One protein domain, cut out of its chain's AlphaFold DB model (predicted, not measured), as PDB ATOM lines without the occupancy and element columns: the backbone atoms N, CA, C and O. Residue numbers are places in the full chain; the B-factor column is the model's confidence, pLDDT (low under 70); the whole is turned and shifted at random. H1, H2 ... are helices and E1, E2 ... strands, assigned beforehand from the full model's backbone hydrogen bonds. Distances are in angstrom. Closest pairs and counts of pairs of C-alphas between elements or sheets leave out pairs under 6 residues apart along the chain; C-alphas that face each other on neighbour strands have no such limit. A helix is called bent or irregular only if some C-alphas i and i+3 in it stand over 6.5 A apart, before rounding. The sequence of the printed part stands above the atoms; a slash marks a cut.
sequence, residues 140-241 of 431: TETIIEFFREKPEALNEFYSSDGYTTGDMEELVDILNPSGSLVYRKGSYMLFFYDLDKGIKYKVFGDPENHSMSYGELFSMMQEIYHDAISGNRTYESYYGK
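AT A GLANCE: This is residues 140 to 241 of the 431 residues of an uncharacterized protein of Firmicutes bacterium CAG:646 (UniProt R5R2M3). A twisted wall of four strands, E1 to E4, makes one end of the domain, and six short helices cluster on one side of it. H1 crosses over E1 and, with H5, fills the space between the sheet and the far end, where H2 and H6 pack together; the small H3 and H4 follow H2 in the chain, before the sheet. The printed part has 102 residues, with six named helices and four named strands in the order H1 H2 H3 H4 E1 E2 E3 E4 H5 H6 along the chain, and its class is mixed, helices and strands. The sheet, E1 - E2 - E3 - E4, is antiparallel throughout. The whole is compact, with a radius of gyration of the C-alphas of 13.4 A and spans of 39 by 30 by 21 A.

HOW THE PARTS SIT: Start with H1, residues 140 to 148, which is on the sheet whose first strand is E1, residues 181 to 185. Its height over the sheet is 8.9 A, from a local plane that 6 C-alphas only just give; it runs across the strands, at 63 degrees to E1 on the local plane, and the closest C-alphas are those of Thr 142 and Lys 185, 5.7 A apart. Next, H2, residues 151 to 159, touches H6, residues 231 to 238, opposite ways at a steep tilt of 51 degrees; their closest C-alphas, of Asn 155 and Asn 232, are 4.2 A apart. H3, residues 161 to 165, and H4, residues 170 to 173, only just touch, and only at the corner, with 3 pairs of C-alphas within 8 A; the closest are those of Gly 162 and Glu 170, 5.6 A. Now follow E1 into E2, residues 188 to 192, E3, residues 199 to 203, and E4, residues 209 to 212, a meander, each strand the antiparallel neighbour of the one before. Look for N 183 and O 190 at 2.9 A, N 191 and O 200 at 2.8 A, and N 201 and O 210 at 2.9 A, within hydrogen-bond range. H5, residues 214 to 224, is only just not on the sheet, with 4 pairs of C-alphas within 10 A; it touches H1, about perpendicular at 87 degrees, closest at the C-alphas of Thr 140 and Met 220, 7.5 A. Every O i to N i+4 pair is within hydrogen-bond range in H1, H2, H3 and H5; H4 is too short for one, and H6 has 2 of 4.

IN THESE COORDINATES: Find C-alpha 140 at (92.638, 128.571, 116.602), where H1 begins its 12.3 A. H2 spans 12.4 A, E1 13.8 A, E2 13.1 A, E3 13.3 A and E4 10.7 A. H5 runs 14.9 A from C-alpha 214 at (97.367, 126.928, 129.985). H6, 11.7 A long, is irregular, with C-alphas 232 and 235 7.8 A apart, and ends at C-alpha 238 at (78.688, 130.147, 120.284).

THE WHOLE: The C-alphas farthest apart, of Asp 161 and Gly 205, are 40.1 A apart. The printed part has no cut, and no link is long. Mean pLDDT of the printed part is 94.0; residue 241 alone is under 70.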
ATOM      1  N   THR A 140      93.912 128.000 116.129       96.75
ATOM      2  CA  THR A 140      92.638 128.571 116.602       96.75
ATOM      3  C   THR A 140      91.437 127.723 116.179       96.75
ATOM      4  O   THR A 140      90.596 127.406 117.013       96.75
ATOM      5  N   GLU A 141      91.389 127.279 114.917       96.38
ATOM      6  CA  GLU A 141      90.324 126.389 114.426       96.38
ATOM      7  C   GLU A 141      90.380 125.023 115.124       96.38
ATOM      8  O   GLU A 141      89.361 124.468 115.516       96.38
ATOM      9  N   THR A 142      91.585 124.510 115.381       97.00
ATOM     10  CA  THR A 142      91.782 123.257 116.126       97.00
ATOM     11  C   THR A 142      91.266 123.355 117.568       97.00
ATOM     12  O   THR A 142      90.713 122.383 118.081       97.00
ATOM     13  N   ILE A 143      91.374 124.522 118.212       97.31
ATOM     14  CA  ILE A 143      90.790 124.788 119.539       97.31
ATOM     15  C   ILE A 143      89.256 124.929 119.449       97.31
ATOM     16  O   ILE A 143      88.544 124.371 120.284       97.31
ATOM     17  N   ILE A 144      88.730 125.601 118.418       96.75
ATOM     18  CA  ILE A 144      87.281 125.692 118.150       96.75
ATOM     19  C   ILE A 144      86.667 124.299 117.941       96.75
ATOM     20  O   ILE A 144      85.576 124.024 118.439       96.75
ATOM     21  N   GLU A 145      87.354 123.404 117.240       96.50
ATOM     22  CA  GLU A 145      86.915 122.027 117.015       96.50
ATOM     23  C   GLU A 145      87.062 121.149 118.275       96.50
ATOM     24  O   GLU A 145      86.134 120.409 118.604       96.50
ATOM     25  N   PHE A 146      88.153 121.295 119.044       96.25
ATOM     26  CA  PHE A 146      88.361 120.585 120.319       96.25
ATOM     27  C   PHE A 146      87.187 120.763 121.290       96.25
ATOM     28  O   PHE A 146      86.789 119.798 121.953       96.25
ATOM     29  N   PHE A 147      86.659 121.988 121.369       96.44
ATOM     30  CA  PHE A 147      85.525 122.354 122.217       96.44
ATOM     31  C   PHE A 147      84.162 122.122 121.555       96.44
ATOM     32  O   PHE A 147      83.196 121.856 122.266       96.44
ATOM     33  N   ARG A 148      84.070 122.108 120.214       95.88
ATOM     34  CA  ARG A 148      82.853 121.650 119.520       95.88
ATOM     35  C   ARG A 148      82.536 120.195 119.875       95.88
ATOM     36  O   ARG A 148      81.380 119.826 120.027       95.88
ATOM     37  N   GLU A 149      83.577 119.387 120.046       94.94
ATOM     38  CA  GLU A 149      83.483 117.988 120.466       94.94
ATOM     39  C   GLU A 149      83.340 117.809 121.994       94.94
ATOM     40  O   GLU A 149      83.165 116.682 122.451       94.94
ATOM     41  N   LYS A 150      83.408 118.886 122.799       94.19
ATOM     42  CA  LYS A 150      83.325 118.855 124.278       94.19
ATOM     43  C   LYS A 150      82.448 119.992 124.834       94.19
ATOM     44  O   LYS A 150      82.970 120.919 125.460       94.19
ATOM     45  N   PRO A 151      81.116 119.935 124.631       94.50
ATOM     46  CA  PRO A 151      80.191 120.957 125.122       94.50
ATOM     47  C   PRO A 151      80.213 121.114 126.644       94.50
ATOM     48  O   PRO A 151      80.154 122.237 127.140       94.50
ATOM     49  N   GLU A 152      80.323 120.000 127.369       95.19
ATOM     50  CA  GLU A 152      80.320 119.963 128.834       95.19
ATOM     51  C   GLU A 152      81.532 120.715 129.390       95.19
ATOM     52  O   GLU A 152      81.343 121.725 130.057       95.19
ATOM     53  N   ALA A 153      82.751 120.338 128.987       94.31
ATOM     54  CA  ALA A 153      83.980 121.006 129.420       94.31
ATOM     55  C   ALA A 153      84.010 122.513 129.091       94.31
ATOM     56  O   ALA A 153      84.521 123.296 129.886       94.31
ATOM     57  N   LEU A 154      83.443 122.960 127.957       96.69
ATOM     58  CA  LEU A 154      83.361 124.397 127.645       96.69
ATOM     59  C   LEU A 154      82.382 125.143 128.571       96.69
ATOM     60  O   LEU A 154      82.673 126.249 129.028       96.69
ATOM     61  N   ASN A 155      81.210 124.559 128.827       96.62
ATOM     62  CA  ASN A 155      80.183 125.155 129.684       96.62
ATOM     63  C   ASN A 155      80.586 125.123 131.167       96.62
ATOM     64  O   ASN A 155      80.348 126.097 131.883       96.62
ATOM     65  N   GLU A 156      81.222 124.043 131.613       96.62
ATOM     66  CA  GLU A 156      81.797 123.891 132.948       96.62
ATOM     67  C   GLU A 156      82.944 124.883 133.163       96.62
ATOM     68  O   GLU A 156      82.863 125.681 134.094       96.62
ATOM     69  N   PHE A 157      83.917 124.965 132.244       96.50
ATOM     70  CA  PHE A 157      85.019 125.937 132.311       96.50
ATOM     71  C   PHE A 157      84.505 127.355 132.590       96.50
ATOM     72  O   PHE A 157      84.948 127.990 133.541       96.50
ATOM     73  N   TYR A 158      83.510 127.838 131.837       96.56
ATOM     74  CA  TYR A 158      82.978 129.196 132.012       96.56
ATOM     75  C   TYR A 158      81.965 129.378 133.161       96.56
ATOM     76  O   TYR A 158      81.577 130.519 133.423       96.56
ATOM     77  N   SER A 159      81.526 128.313 133.843       95.56
ATOM     78  CA  SER A 159      80.663 128.395 135.043       95.56
ATOM     79  C   SER A 159      81.310 127.926 136.348       95.56
ATOM     80  O   SER A 159      80.689 128.074 137.400       95.56
ATOM     81  N   SER A 160      82.540 127.423 136.278       94.81
ATOM     82  CA  SER A 160      83.404 127.088 137.409       94.81
ATOM     83  C   SER A 160      83.627 128.277 138.354       94.81
ATOM     84  O   SER A 160      83.671 129.438 137.921       94.81
ATOM     85  N   ASP A 161      83.830 127.998 139.644       92.62
ATOM     86  CA  ASP A 161      84.293 129.031 140.577       92.62
ATOM     87  C   ASP A 161      85.741 129.422 140.221       92.62
ATOM     88  O   ASP A 161      86.092 130.607 140.289       92.62
ATOM     89  N   GLY A 162      86.541 128.471 139.722       91.19
ATOM     90  CA  GLY A 162      87.897 128.667 139.203       91.19
ATOM     91  C   GLY A 162      88.009 129.767 138.145       91.19
ATOM     92  O   GLY A 162      88.876 130.634 138.250       91.19
ATOM     93  N   TYR A 163      87.078 129.845 137.186       92.56
ATOM     94  CA  TYR A 163      87.057 130.927 136.187       92.56
ATOM     95  C   TYR A 163      86.811 132.311 136.805       92.56
ATOM     96  O   TYR A 163      87.353 133.310 136.330       92.56
ATOM     97  N   THR A 164      86.022 132.392 137.881       91.00
ATOM     98  CA  THR A 164      85.720 133.671 138.551       91.00
ATOM     99  C   THR A 164      86.805 134.113 139.536       91.00
ATOM    100  O   THR A 164      86.975 135.310 139.775       91.00
ATOM    101  N   THR A 165      87.540 133.154 140.101       92.56
ATOM    102  CA  THR A 165      88.586 133.360 141.115       92.56
ATOM    103  C   THR A 165      89.995 133.439 140.526       92.56
ATOM    104  O   THR A 165      90.865 134.078 141.120       92.56
ATOM    105  N   GLY A 166      90.208 132.843 139.350       91.56
ATOM    106  CA  GLY A 166      91.516 132.664 138.724       91.56
ATOM    107  C   GLY A 166      92.250 131.397 139.175       91.56
ATOM    108  O   GLY A 166      93.480 131.376 139.103       91.56
ATOM    109  N   ASP A 167      91.536 130.375 139.659       94.00
ATOM    110  CA  ASP A 167      92.141 129.087 140.012       94.00
ATOM    111  C   ASP A 167      92.546 128.318 138.745       94.00
ATOM    112  O   ASP A 167      91.716 127.935 137.922       94.00
ATOM    113  N   MET A 168      93.853 128.137 138.564       91.69
ATOM    114  CA  MET A 168      94.419 127.482 137.386       91.69
ATOM    115  C   MET A 168      94.448 125.955 137.507       91.69
ATOM    116  O   MET A 168      94.634 125.298 136.488       91.69
ATOM    117  N   GLU A 169      94.298 125.389 138.708       92.50
ATOM    118  CA  GLU A 169      94.283 123.937 138.915       92.50
ATOM    119  C   GLU A 169      92.886 123.396 138.569       92.50
ATOM    120  O   GLU A 169      92.771 122.541 137.690       92.50
ATOM    121  N   GLU A 170      91.819 124.009 139.104       93.50
ATOM    122  CA  GLU A 170      90.418 123.691 138.755       93.50
ATOM    123  C   GLU A 170      90.168 123.782 137.235       93.50
ATOM    124  O   GLU A 170      89.594 122.880 136.623       93.50
ATOM    125  N   LEU A 171      90.666 124.844 136.588       94.12
ATOM    126  CA  LEU A 171      90.510 125.053 135.144       94.12
ATOM    127  C   LEU A 171      91.340 124.097 134.270       94.12
ATOM    128  O   LEU A 171      91.018 123.934 133.090       94.12
ATOM    129  N   VAL A 172      92.400 123.478 134.801       93.44
ATOM    130  CA  VAL A 172      93.139 122.416 134.098       93.44
ATOM    131  C   VAL A 172      92.426 121.079 134.251       93.44
ATOM    132  O   VAL A 172      92.255 120.385 133.249       93.44
ATOM    133  N   ASP A 173      91.945 120.751 135.451       91.44
ATOM    134  CA  ASP A 173      91.241 119.494 135.715       91.44
ATOM    135  C   ASP A 173      89.935 119.379 134.908       91.44
ATOM    136  O   ASP A 173      89.643 118.307 134.382       91.44
ATOM    137  N   ILE A 174      89.205 120.480 134.685       93.12
ATOM    138  CA  ILE A 174      88.019 120.513 133.798       93.12
ATOM    139  C   ILE A 174      88.371 120.157 132.334       93.12
ATOM    140  O   ILE A 174      87.561 119.569 131.613       93.12
ATOM    141  N   LEU A 175      89.574 120.504 131.861       91.88
ATOM    142  CA  LEU A 175      89.986 120.292 130.463       91.88
ATOM    143  C   LEU A 175      90.788 119.004 130.237       91.88
ATOM    144  O   LEU A 175      90.794 118.475 129.122       91.88
ATOM    145  N   ASN A 176      91.484 118.522 131.266       90.25
ATOM    146  CA  ASN A 176      92.383 117.372 131.226       90.25
ATOM    147  C   ASN A 176      92.233 116.488 132.492       90.25
ATOM    148  O   ASN A 176      93.231 116.213 133.162       90.25
ATOM    149  N   PRO A 177      91.023 115.987 132.822       83.69
ATOM    150  CA  PRO A 177      90.758 115.261 134.078       83.69
ATOM    151  C   PRO A 177      91.502 113.918 134.193       83.69
ATOM    152  O   PRO A 177      91.562 113.312 135.260       83.69
ATOM    153  N   SER A 178      92.073 113.423 133.091       75.75
ATOM    154  CA  SER A 178      92.935 112.241 133.048       75.75
ATOM    155  C   SER A 178      94.422 112.547 133.275       75.75
ATOM    156  O   SER A 178      95.234 111.624 133.223       75.75
ATOM    157  N   GLY A 179      94.818 113.816 133.441       76.69
ATOM    158  CA  GLY A 179      96.215 114.274 133.510       76.69
ATOM    159  C   GLY A 179      96.987 114.181 132.182       76.69
ATOM    160  O   GLY A 179      97.917 114.951 131.942       76.69
ATOM    161  N   SER A 180      96.571 113.293 131.276       83.31
ATOM    162  CA  SER A 180      97.031 113.219 129.892       83.31
ATOM    163  C   SER A 180      95.849 113.132 128.928       83.31
ATOM    164  O   SER A 180      95.040 112.203 129.000       83.31
ATOM    165  N   LEU A 181      95.797 114.066 127.977       88.81
ATOM    166  CA  LEU A 181      94.829 114.103 126.882       88.81
ATOM    167  C   LEU A 181      95.555 114.444 125.576       88.81
ATOM    168  O   LEU A 181      96.507 115.222 125.547       88.81
ATOM    169  N   VAL A 182      95.112 113.844 124.473       93.50
ATOM    170  CA  VAL A 182      95.674 114.066 123.136       93.50
ATOM    171  C   VAL A 182      94.534 114.292 122.156       93.50
ATOM    172  O   VAL A 182      93.546 113.560 122.178       93.50
ATOM    173  N   TYR A 183      94.676 115.291 121.290       95.31
ATOM    174  CA  TYR A 183      93.675 115.658 120.291       95.31
ATOM    175  C   TYR A 183      94.327 115.931 118.935       95.31
ATOM    176  O   TYR A 183      95.443 116.441 118.878       95.31
ATOM    177  N   ARG A 184      93.640 115.614 117.834       94.38
ATOM    178  CA  ARG A 184      94.124 115.828 116.464       94.38
ATOM    179  C   ARG A 184      93.016 116.440 115.613       94.38
ATOM    180  O   ARG A 184      91.930 115.873 115.536       94.38
ATOM    181  N   LYS A 185      93.318 117.530 114.902       95.19
ATOM    182  CA  LYS A 185      92.436 118.099 113.873       95.19
ATOM    183  C   LYS A 185      93.275 118.722 112.763       95.19
ATOM    184  O   LYS A 185      94.171 119.513 113.047       95.19
ATOM    185  N   GLY A 186      92.994 118.340 111.516       93.81
ATOM    186  CA  GLY A 186      93.747 118.784 110.339       93.81
ATOM    187  C   GLY A 186      95.265 118.701 110.534       93.81
ATOM    188  O   GLY A 186      95.789 117.639 110.885       93.81
ATOM    189  N   SER A 187      95.949 119.829 110.334       95.62
ATOM    190  CA  SER A 187      97.409 119.981 110.423       95.62
ATOM    191  C   SER A 187      97.976 119.959 111.849       95.62
ATOM    192  O   SER A 187      99.194 120.029 111.994       95.62
ATOM    193  N   TYR A 188      97.151 119.865 112.900       97.31
ATOM    194  CA  TYR A 188      97.580 120.011 114.296       97.31
ATOM    195  C   TYR A 188      97.283 118.776 115.157       97.31
ATOM    196  O   TYR A 188      96.230 118.140 115.046       97.31
ATOM    197  N   MET A 189      98.205 118.478 116.074       97.31
ATOM    198  CA  MET A 189      98.042 117.475 117.127       97.31
ATOM    199  C   MET A 189      98.491 118.049 118.475       97.31
ATOM    200  O   MET A 189      99.653 118.420 118.634       97.31
ATOM    201  N   LEU A 190      97.566 118.155 119.427       97.56
ATOM    202  CA  LEU A 190      97.746 118.757 120.750       97.56
ATOM    203  C   LEU A 190      97.925 117.662 121.810       97.56
ATOM    204  O   LEU A 190      97.260 116.628 121.759       97.56
ATOM    205  N   PHE A 191      98.791 117.929 122.783       96.88
ATOM    206  CA  PHE A 191      99.148 117.063 123.901       96.88
ATOM    207  C   PHE A 191      99.036 117.880 125.191       96.88
ATOM    208  O   PHE A 191      99.832 118.789 125.427       96.88
ATOM    209  N   PHE A 192      98.027 117.569 125.995       95.25
ATOM    210  CA  PHE A 192      97.723 118.220 127.262       95.25
ATOM    211  C   PHE A 192      98.358 117.419 128.403       95.25
ATOM    212  O   PHE A 192      98.239 116.190 128.446       95.25
ATOM    213  N   TYR A 193      99.019 118.123 129.318       93.25
ATOM    214  CA  TYR A 193      99.664 117.567 130.507       93.25
ATOM    215  C   TYR A 193      99.173 118.305 131.769       93.25
ATOM    216  O   TYR A 193      98.220 119.082 131.709       93.25
ATOM    217  N   ASP A 194      99.822 118.087 132.912       91.00
ATOM    218  CA  ASP A 194      99.682 118.922 134.112       91.00
ATOM    219  C   ASP A 194      99.996 120.414 133.878       91.00
ATOM    220  O   ASP A 194     100.649 120.798 132.904       91.00
ATOM    221  N   LEU A 195      99.550 121.253 134.820       91.12
ATOM    222  CA  LEU A 195      99.693 122.713 134.797       91.12
ATOM    223  C   LEU A 195     101.147 123.188 134.587       91.12
ATOM    224  O   LEU A 195     101.366 124.127 133.820       91.12
ATOM    225  N   ASP A 196     102.131 122.517 135.201       91.06
ATOM    226  CA  ASP A 196     103.566 122.836 135.087       91.06
ATOM    227  C   ASP A 196     104.135 122.571 133.680       91.06
ATOM    228  O   ASP A 196     104.972 123.329 133.184       91.06
ATOM    229  N   LYS A 197     103.712 121.476 133.033       91.81
ATOM    230  CA  LYS A 197     104.144 121.108 131.670       91.81
ATOM    231  C   LYS A 197     103.333 121.812 130.580       91.81
ATOM    232  O   LYS A 197     103.822 121.932 129.455       91.81
ATOM    233  N   GLY A 198     102.121 122.264 130.898       95.38
ATOM    234  CA  GLY A 198     101.227 122.944 129.969       95.38
ATOM    235  C   GLY A 198     100.772 122.044 128.821       95.38
ATOM    236  O   GLY A 198     100.411 120.880 129.010       95.38
ATOM    237  N   ILE A 199     100.782 122.600 127.612       97.69
ATOM    238  CA  ILE A 199     100.308 121.946 126.393       97.69
ATOM    239  C   ILE A 199     101.435 121.972 125.362       97.69
ATOM    240  O   ILE A 199     101.927 123.041 124.998       97.69
ATOM    241  N   LYS A 200     101.817 120.809 124.831       97.56
ATOM    242  CA  LYS A 200     102.639 120.735 123.613       97.56
ATOM    243  C   LYS A 200     101.745 120.547 122.396       97.56
ATOM    244  O   LYS A 200     100.677 119.948 122.490       97.56
ATOM    245  N   TYR A 201     102.182 121.011 121.232       97.38
ATOM    246  CA  TYR A 201     101.518 120.685 119.975       97.38
ATOM    247  C   TYR A 201     102.517 120.447 118.846       97.38
ATOM    248  O   TYR A 201     103.590 121.049 118.789       97.38
ATOM    249  N   LYS A 202     102.146 119.549 117.937       97.00
ATOM    250  CA  LYS A 202     102.878 119.259 116.708       97.00
ATOM    251  C   LYS A 202     102.085 119.758 115.506       97.00
ATOM    252  O   LYS A 202     100.866 119.590 115.456       97.00
ATOM    253  N   VAL A 203     102.792 120.341 114.542       96.88
ATOM    254  CA  VAL A 203     102.251 120.747 113.240       96.88
ATOM    255  C   VAL A 203     102.707 119.736 112.187       96.88
ATOM    256  O   VAL A 203     103.840 119.251 112.229       96.88
ATOM    257  N   PHE A 204     101.834 119.365 111.252       95.81
ATOM    258  CA  PHE A 204     102.181 118.401 110.212       95.81
ATOM    259  C   PHE A 204     103.286 118.955 109.300       95.81
ATOM    260  O   PHE A 204     103.227 120.094 108.846       95.81
ATOM    261  N   GLY A 205     104.302 118.135 109.027       92.00
ATOM    262  CA  GLY A 205     105.478 118.533 108.248       92.00
ATOM    263  C   GLY A 205     106.524 119.345 109.024       92.00
ATOM    264  O   GLY A 205     107.637 119.500 108.519       92.00
ATOM    265  N   ASP A 206     106.222 119.802 110.243       94.38
ATOM    266  CA  ASP A 206     107.189 120.470 111.116       94.38
ATOM    267  C   ASP A 206     108.035 119.426 111.886       94.38
ATOM    268  O   ASP A 206     107.481 118.548 112.566       94.38
ATOM    269  N   PRO A 207     109.379 119.452 111.772       90.19
ATOM    270  CA  PRO A 207     110.239 118.601 112.587       90.19
ATOM    271  C   PRO A 207     110.243 118.998 114.070       90.19
ATOM    272  O   PRO A 207     110.485 118.129 114.910       90.19
ATOM    273  N   GLU A 208     109.990 120.266 114.401       94.50
ATOM    274  CA  GLU A 208     109.999 120.767 115.776       94.50
ATOM    275  C   GLU A 208     108.622 120.599 116.445       94.50
ATOM    276  O   GLU A 208     107.593 120.393 115.798       94.50
ATOM    277  N   ASN A 209     108.618 120.608 117.778       96.06
ATOM    278  CA  ASN A 209     107.410 120.520 118.594       96.06
ATOM    279  C   ASN A 209     107.271 121.817 119.391       96.06
ATOM    280  O   ASN A 209     108.234 122.288 119.995       96.06
ATOM    281  N   HIS A 210     106.065 122.369 119.399       97.25
ATOM    282  CA  HIS A 210     105.748 123.665 119.990       97.25
ATOM    283  C   HIS A 210     105.121 123.487 121.375       97.25
ATOM    284  O   HIS A 210     104.671 122.395 121.732       97.25
ATOM    285  N   SER A 211     105.066 124.563 122.157       97.31
ATOM    286  CA  SER A 211     104.492 124.567 123.506       97.31
ATOM    287  C   SER A 211     103.747 125.862 123.801       97.31
ATOM    288  O   SER A 211     104.220 126.930 123.420       97.31
ATOM    289  N   MET A 212     102.654 125.763 124.553       97.69
ATOM    290  CA  MET A 212     101.962 126.885 125.187       97.69
ATOM    291  C   MET A 212     101.643 126.545 126.648       97.69
ATOM    292  O   MET A 212     101.443 125.382 127.008       97.69
ATOM    293  N   SER A 213     101.555 127.561 127.495       97.94
ATOM    294  CA  SER A 213     100.976 127.443 128.832       97.94
ATOM    295  C   SER A 213      99.446 127.353 128.772       97.94
ATOM    296  O   SER A 213      98.811 127.809 127.818       97.94
ATOM    297  N   TYR A 214      98.823 126.844 129.838       97.25
ATOM    298  CA  TYR A 214      97.367 126.928 129.985       97.25
ATOM    299  C   TYR A 214      96.864 128.381 130.020       97.25
ATOM    300  O   TYR A 214      95.806 128.664 129.474       97.25
ATOM    301  N   GLY A 215      97.648 129.332 130.545       96.81
ATOM    302  CA  GLY A 215      97.304 130.760 130.493       96.81
ATOM    303  C   GLY A 215      97.220 131.320 129.065       96.81
ATOM    304  O   GLY A 215      96.362 132.157 128.778       96.81
ATOM    305  N   GLU A 216      98.055 130.829 128.145       98.00
ATOM    306  CA  GLU A 216      97.970 131.167 126.718       98.00
ATOM    307  C   GLU A 216      96.746 130.517 126.061       98.00
ATOM    308  O   GLU A 216      95.997 131.221 125.383       98.00
ATOM    309  N   LEU A 217      96.455 129.235 126.339       97.94
ATOM    310  CA  LEU A 217      95.207 128.601 125.885       97.94
ATOM    311  C   LEU A 217      93.973 129.370 126.385       97.94
ATOM    312  O   LEU A 217      93.073 129.658 125.601       97.94
ATOM    313  N   PHE A 218      93.926 129.739 127.666       96.25
ATOM    314  CA  PHE A 218      92.779 130.437 128.258       96.25
ATOM    315  C   PHE A 218      92.632 131.857 127.696       96.25
ATOM    316  O   PHE A 218      91.513 132.356 127.577       96.25
ATOM    317  N   SER A 219      93.740 132.490 127.298       96.31
ATOM    318  CA  SER A 219      93.725 133.758 126.559       96.31
ATOM    319  C   SER A 219      93.129 133.574 125.159       96.31
ATOM    320  O   SER A 219      92.242 134.334 124.776       96.31
ATOM    321  N   MET A 220      93.531 132.524 124.430       97.62
ATOM    322  CA  MET A 220      92.932 132.176 123.134       97.62
ATOM    323  C   MET A 220      91.440 131.840 123.267       97.62
ATOM    324  O   MET A 220      90.644 132.296 122.456       97.62
ATOM    325  N   MET A 221      91.027 131.103 124.302       96.69
ATOM    326  CA  MET A 221      89.611 130.817 124.573       96.69
ATOM    327  C   MET A 221      88.812 132.103 124.827       96.69
ATOM    328  O   MET A 221      87.741 132.279 124.254       96.69
ATOM    329  N   GLN A 222      89.335 133.035 125.633       94.44
ATOM    330  CA  GLN A 222      88.686 134.328 125.885       94.44
ATOM    331  C   GLN A 222      88.572 135.212 124.631       94.44
ATOM    332  O   GLN A 222      87.616 135.979 124.531       94.44
ATOM    333  N   GLU A 223      89.501 135.097 123.677       97.06
ATOM    334  CA  GLU A 223      89.408 135.752 122.365       97.06
ATOM    335  C   GLU A 223      88.378 135.056 121.455       97.06
ATOM    336  O   GLU A 223      87.506 135.719 120.896       97.06
ATOM    337  N   ILE A 224      88.420 133.720 121.358       97.00
ATOM    338  CA  ILE A 224      87.513 132.908 120.527       97.00
ATOM    339  C   ILE A 224      86.048 133.073 120.963       97.00
ATOM    340  O   ILE A 224      85.178 133.284 120.119       97.00
ATOM    341  N   TYR A 225      85.764 132.963 122.263       96.06
ATOM    342  CA  TYR A 225      84.398 132.894 122.799       96.06
ATOM    343  C   TYR A 225      83.853 134.237 123.307       96.06
ATOM    344  O   TYR A 225      82.765 134.249 123.879       96.06
ATOM    345  N   HIS A 226      84.558 135.357 123.096       94.00
ATOM    346  CA  HIS A 226      84.275 136.670 123.702       94.00
ATOM    347  C   HIS A 226      82.783 137.063 123.722       94.00
ATOM    348  O   HIS A 226      82.207 137.272 124.789       94.00
ATOM    349  N   ASP A 227      82.130 137.073 122.554       93.62
ATOM    350  CA  ASP A 227      80.715 137.456 122.373       93.62
ATOM    351  C   ASP A 227      79.703 136.342 122.742       93.62
ATOM    352  O   ASP A 227      78.509 136.423 122.417       93.62
ATOM    353  N   ALA A 228      80.172 135.256 123.358       94.38
ATOM    354  CA  ALA A 228      79.392 134.067 123.691       94.38
ATOM    355  C   ALA A 228      79.522 133.607 125.153       94.38
ATOM    356  O   ALA A 228      78.744 132.741 125.550       94.38
ATOM    357  N   ILE A 229      80.437 134.168 125.958       94.19
ATOM    358  CA  ILE A 229      80.610 133.786 127.371       94.19
ATOM    359  C   ILE A 229      79.284 133.976 128.125       94.19
ATOM    360  O   ILE A 229      78.797 135.090 128.317       94.19
ATOM    361  N   SER A 230      78.682 132.860 128.539       93.62
ATOM    362  CA  SER A 230      77.346 132.801 129.146       93.62
ATOM    363  C   SER A 230      77.270 131.719 130.229       93.62
ATOM    364  O   SER A 230      76.261 131.028 130.384       93.62
ATOM    365  N   GLY A 231      78.370 131.524 130.962       93.06
ATOM    366  CA  GLY A 231      78.487 130.479 131.976       93.06
ATOM    367  C   GLY A 231      78.255 129.091 131.383       93.06
ATOM    368  O   GLY A 231      78.812 128.751 130.336       93.06
ATOM    369  N   ASN A 232      77.339 128.341 131.995       93.94
ATOM    370  CA  ASN A 232      76.950 126.991 131.591       93.94
ATOM    371  C   ASN A 232      76.129 126.919 130.286       93.94
ATOM    372  O   ASN A 232      75.509 125.893 130.019       93.94
ATOM    373  N   ARG A 233      76.092 128.002 129.496       94.88
ATOM    374  CA  ARG A 233      75.448 128.089 128.173       94.88
ATOM    375  C   ARG A 233      76.337 128.748 127.111       94.88
ATOM    376  O   ARG A 233      75.842 129.260 126.102       94.88
ATOM    377  N   THR A 234      77.645 128.799 127.354       95.69
ATOM    378  CA  THR A 234      78.638 129.385 126.441       95.69
ATOM    379  C   THR A 234      78.708 128.615 125.120       95.69
ATOM    380  O   THR A 234      78.726 129.226 124.050       95.69
ATOM    381  N   TYR A 235      78.634 127.283 125.172       96.56
ATOM    382  CA  TYR A 235      78.588 126.412 124.000       96.56
ATOM    383  C   TYR A 235      77.392 126.738 123.093       96.56
ATOM    384  O   TYR A 235      77.573 127.037 121.911       96.56
ATOM    385  N   GLU A 236      76.165 126.765 123.622       96.06
ATOM    386  CA  GLU A 236      74.978 127.098 122.820       96.06
ATOM    387  C   GLU A 236      74.970 128.562 122.355       96.06
ATOM    388  O   GLU A 236      74.406 128.874 121.307       96.06
ATOM    389  N   SER A 237      75.623 129.461 123.092       95.44
ATOM    390  CA  SER A 237      75.773 130.870 122.709       95.44
ATOM    391  C   SER A 237      76.783 131.081 121.573       95.44
ATOM    392  O   SER A 237      76.691 132.086 120.860       95.44
ATOM    393  N   TYR A 238      77.715 130.144 121.376       95.75
ATOM    394  CA  TYR A 238      78.688 130.147 120.284       95.75
ATOM    395  C   TYR A 238      78.222 129.280 119.102       95.75
ATOM    396  O   TYR A 238      77.869 129.812 118.048       95.75
ATOM    397  N   TYR A 239      78.139 127.958 119.285       94.44
ATOM    398  CA  TYR A 239      77.808 126.992 118.228       94.44
ATOM    399  C   TYR A 239      76.301 126.885 117.945       94.44
ATOM    400  O   TYR A 239      75.904 126.477 116.856       94.44
ATOM    401  N   GLY A 240      75.442 127.245 118.905       84.25
ATOM    402  CA  GLY A 240      73.983 127.107 118.795       84.25
ATOM    403  C   GLY A 240      73.279 128.196 117.977       84.25
ATOM    404  O   GLY A 240      72.053 128.167 117.859       84.25
ATOM    405  N   LYS A 241      74.018 129.154 117.401       67.50
ATOM    406  CA  LYS A 241      73.487 130.194 116.505       67.50
ATOM    407  C   LYS A 241      73.380 129.663 115.063       67.50
ATOM    408  O   LYS A 241      74.394 129.629 114.365       67.50
TER     409      LYS A 241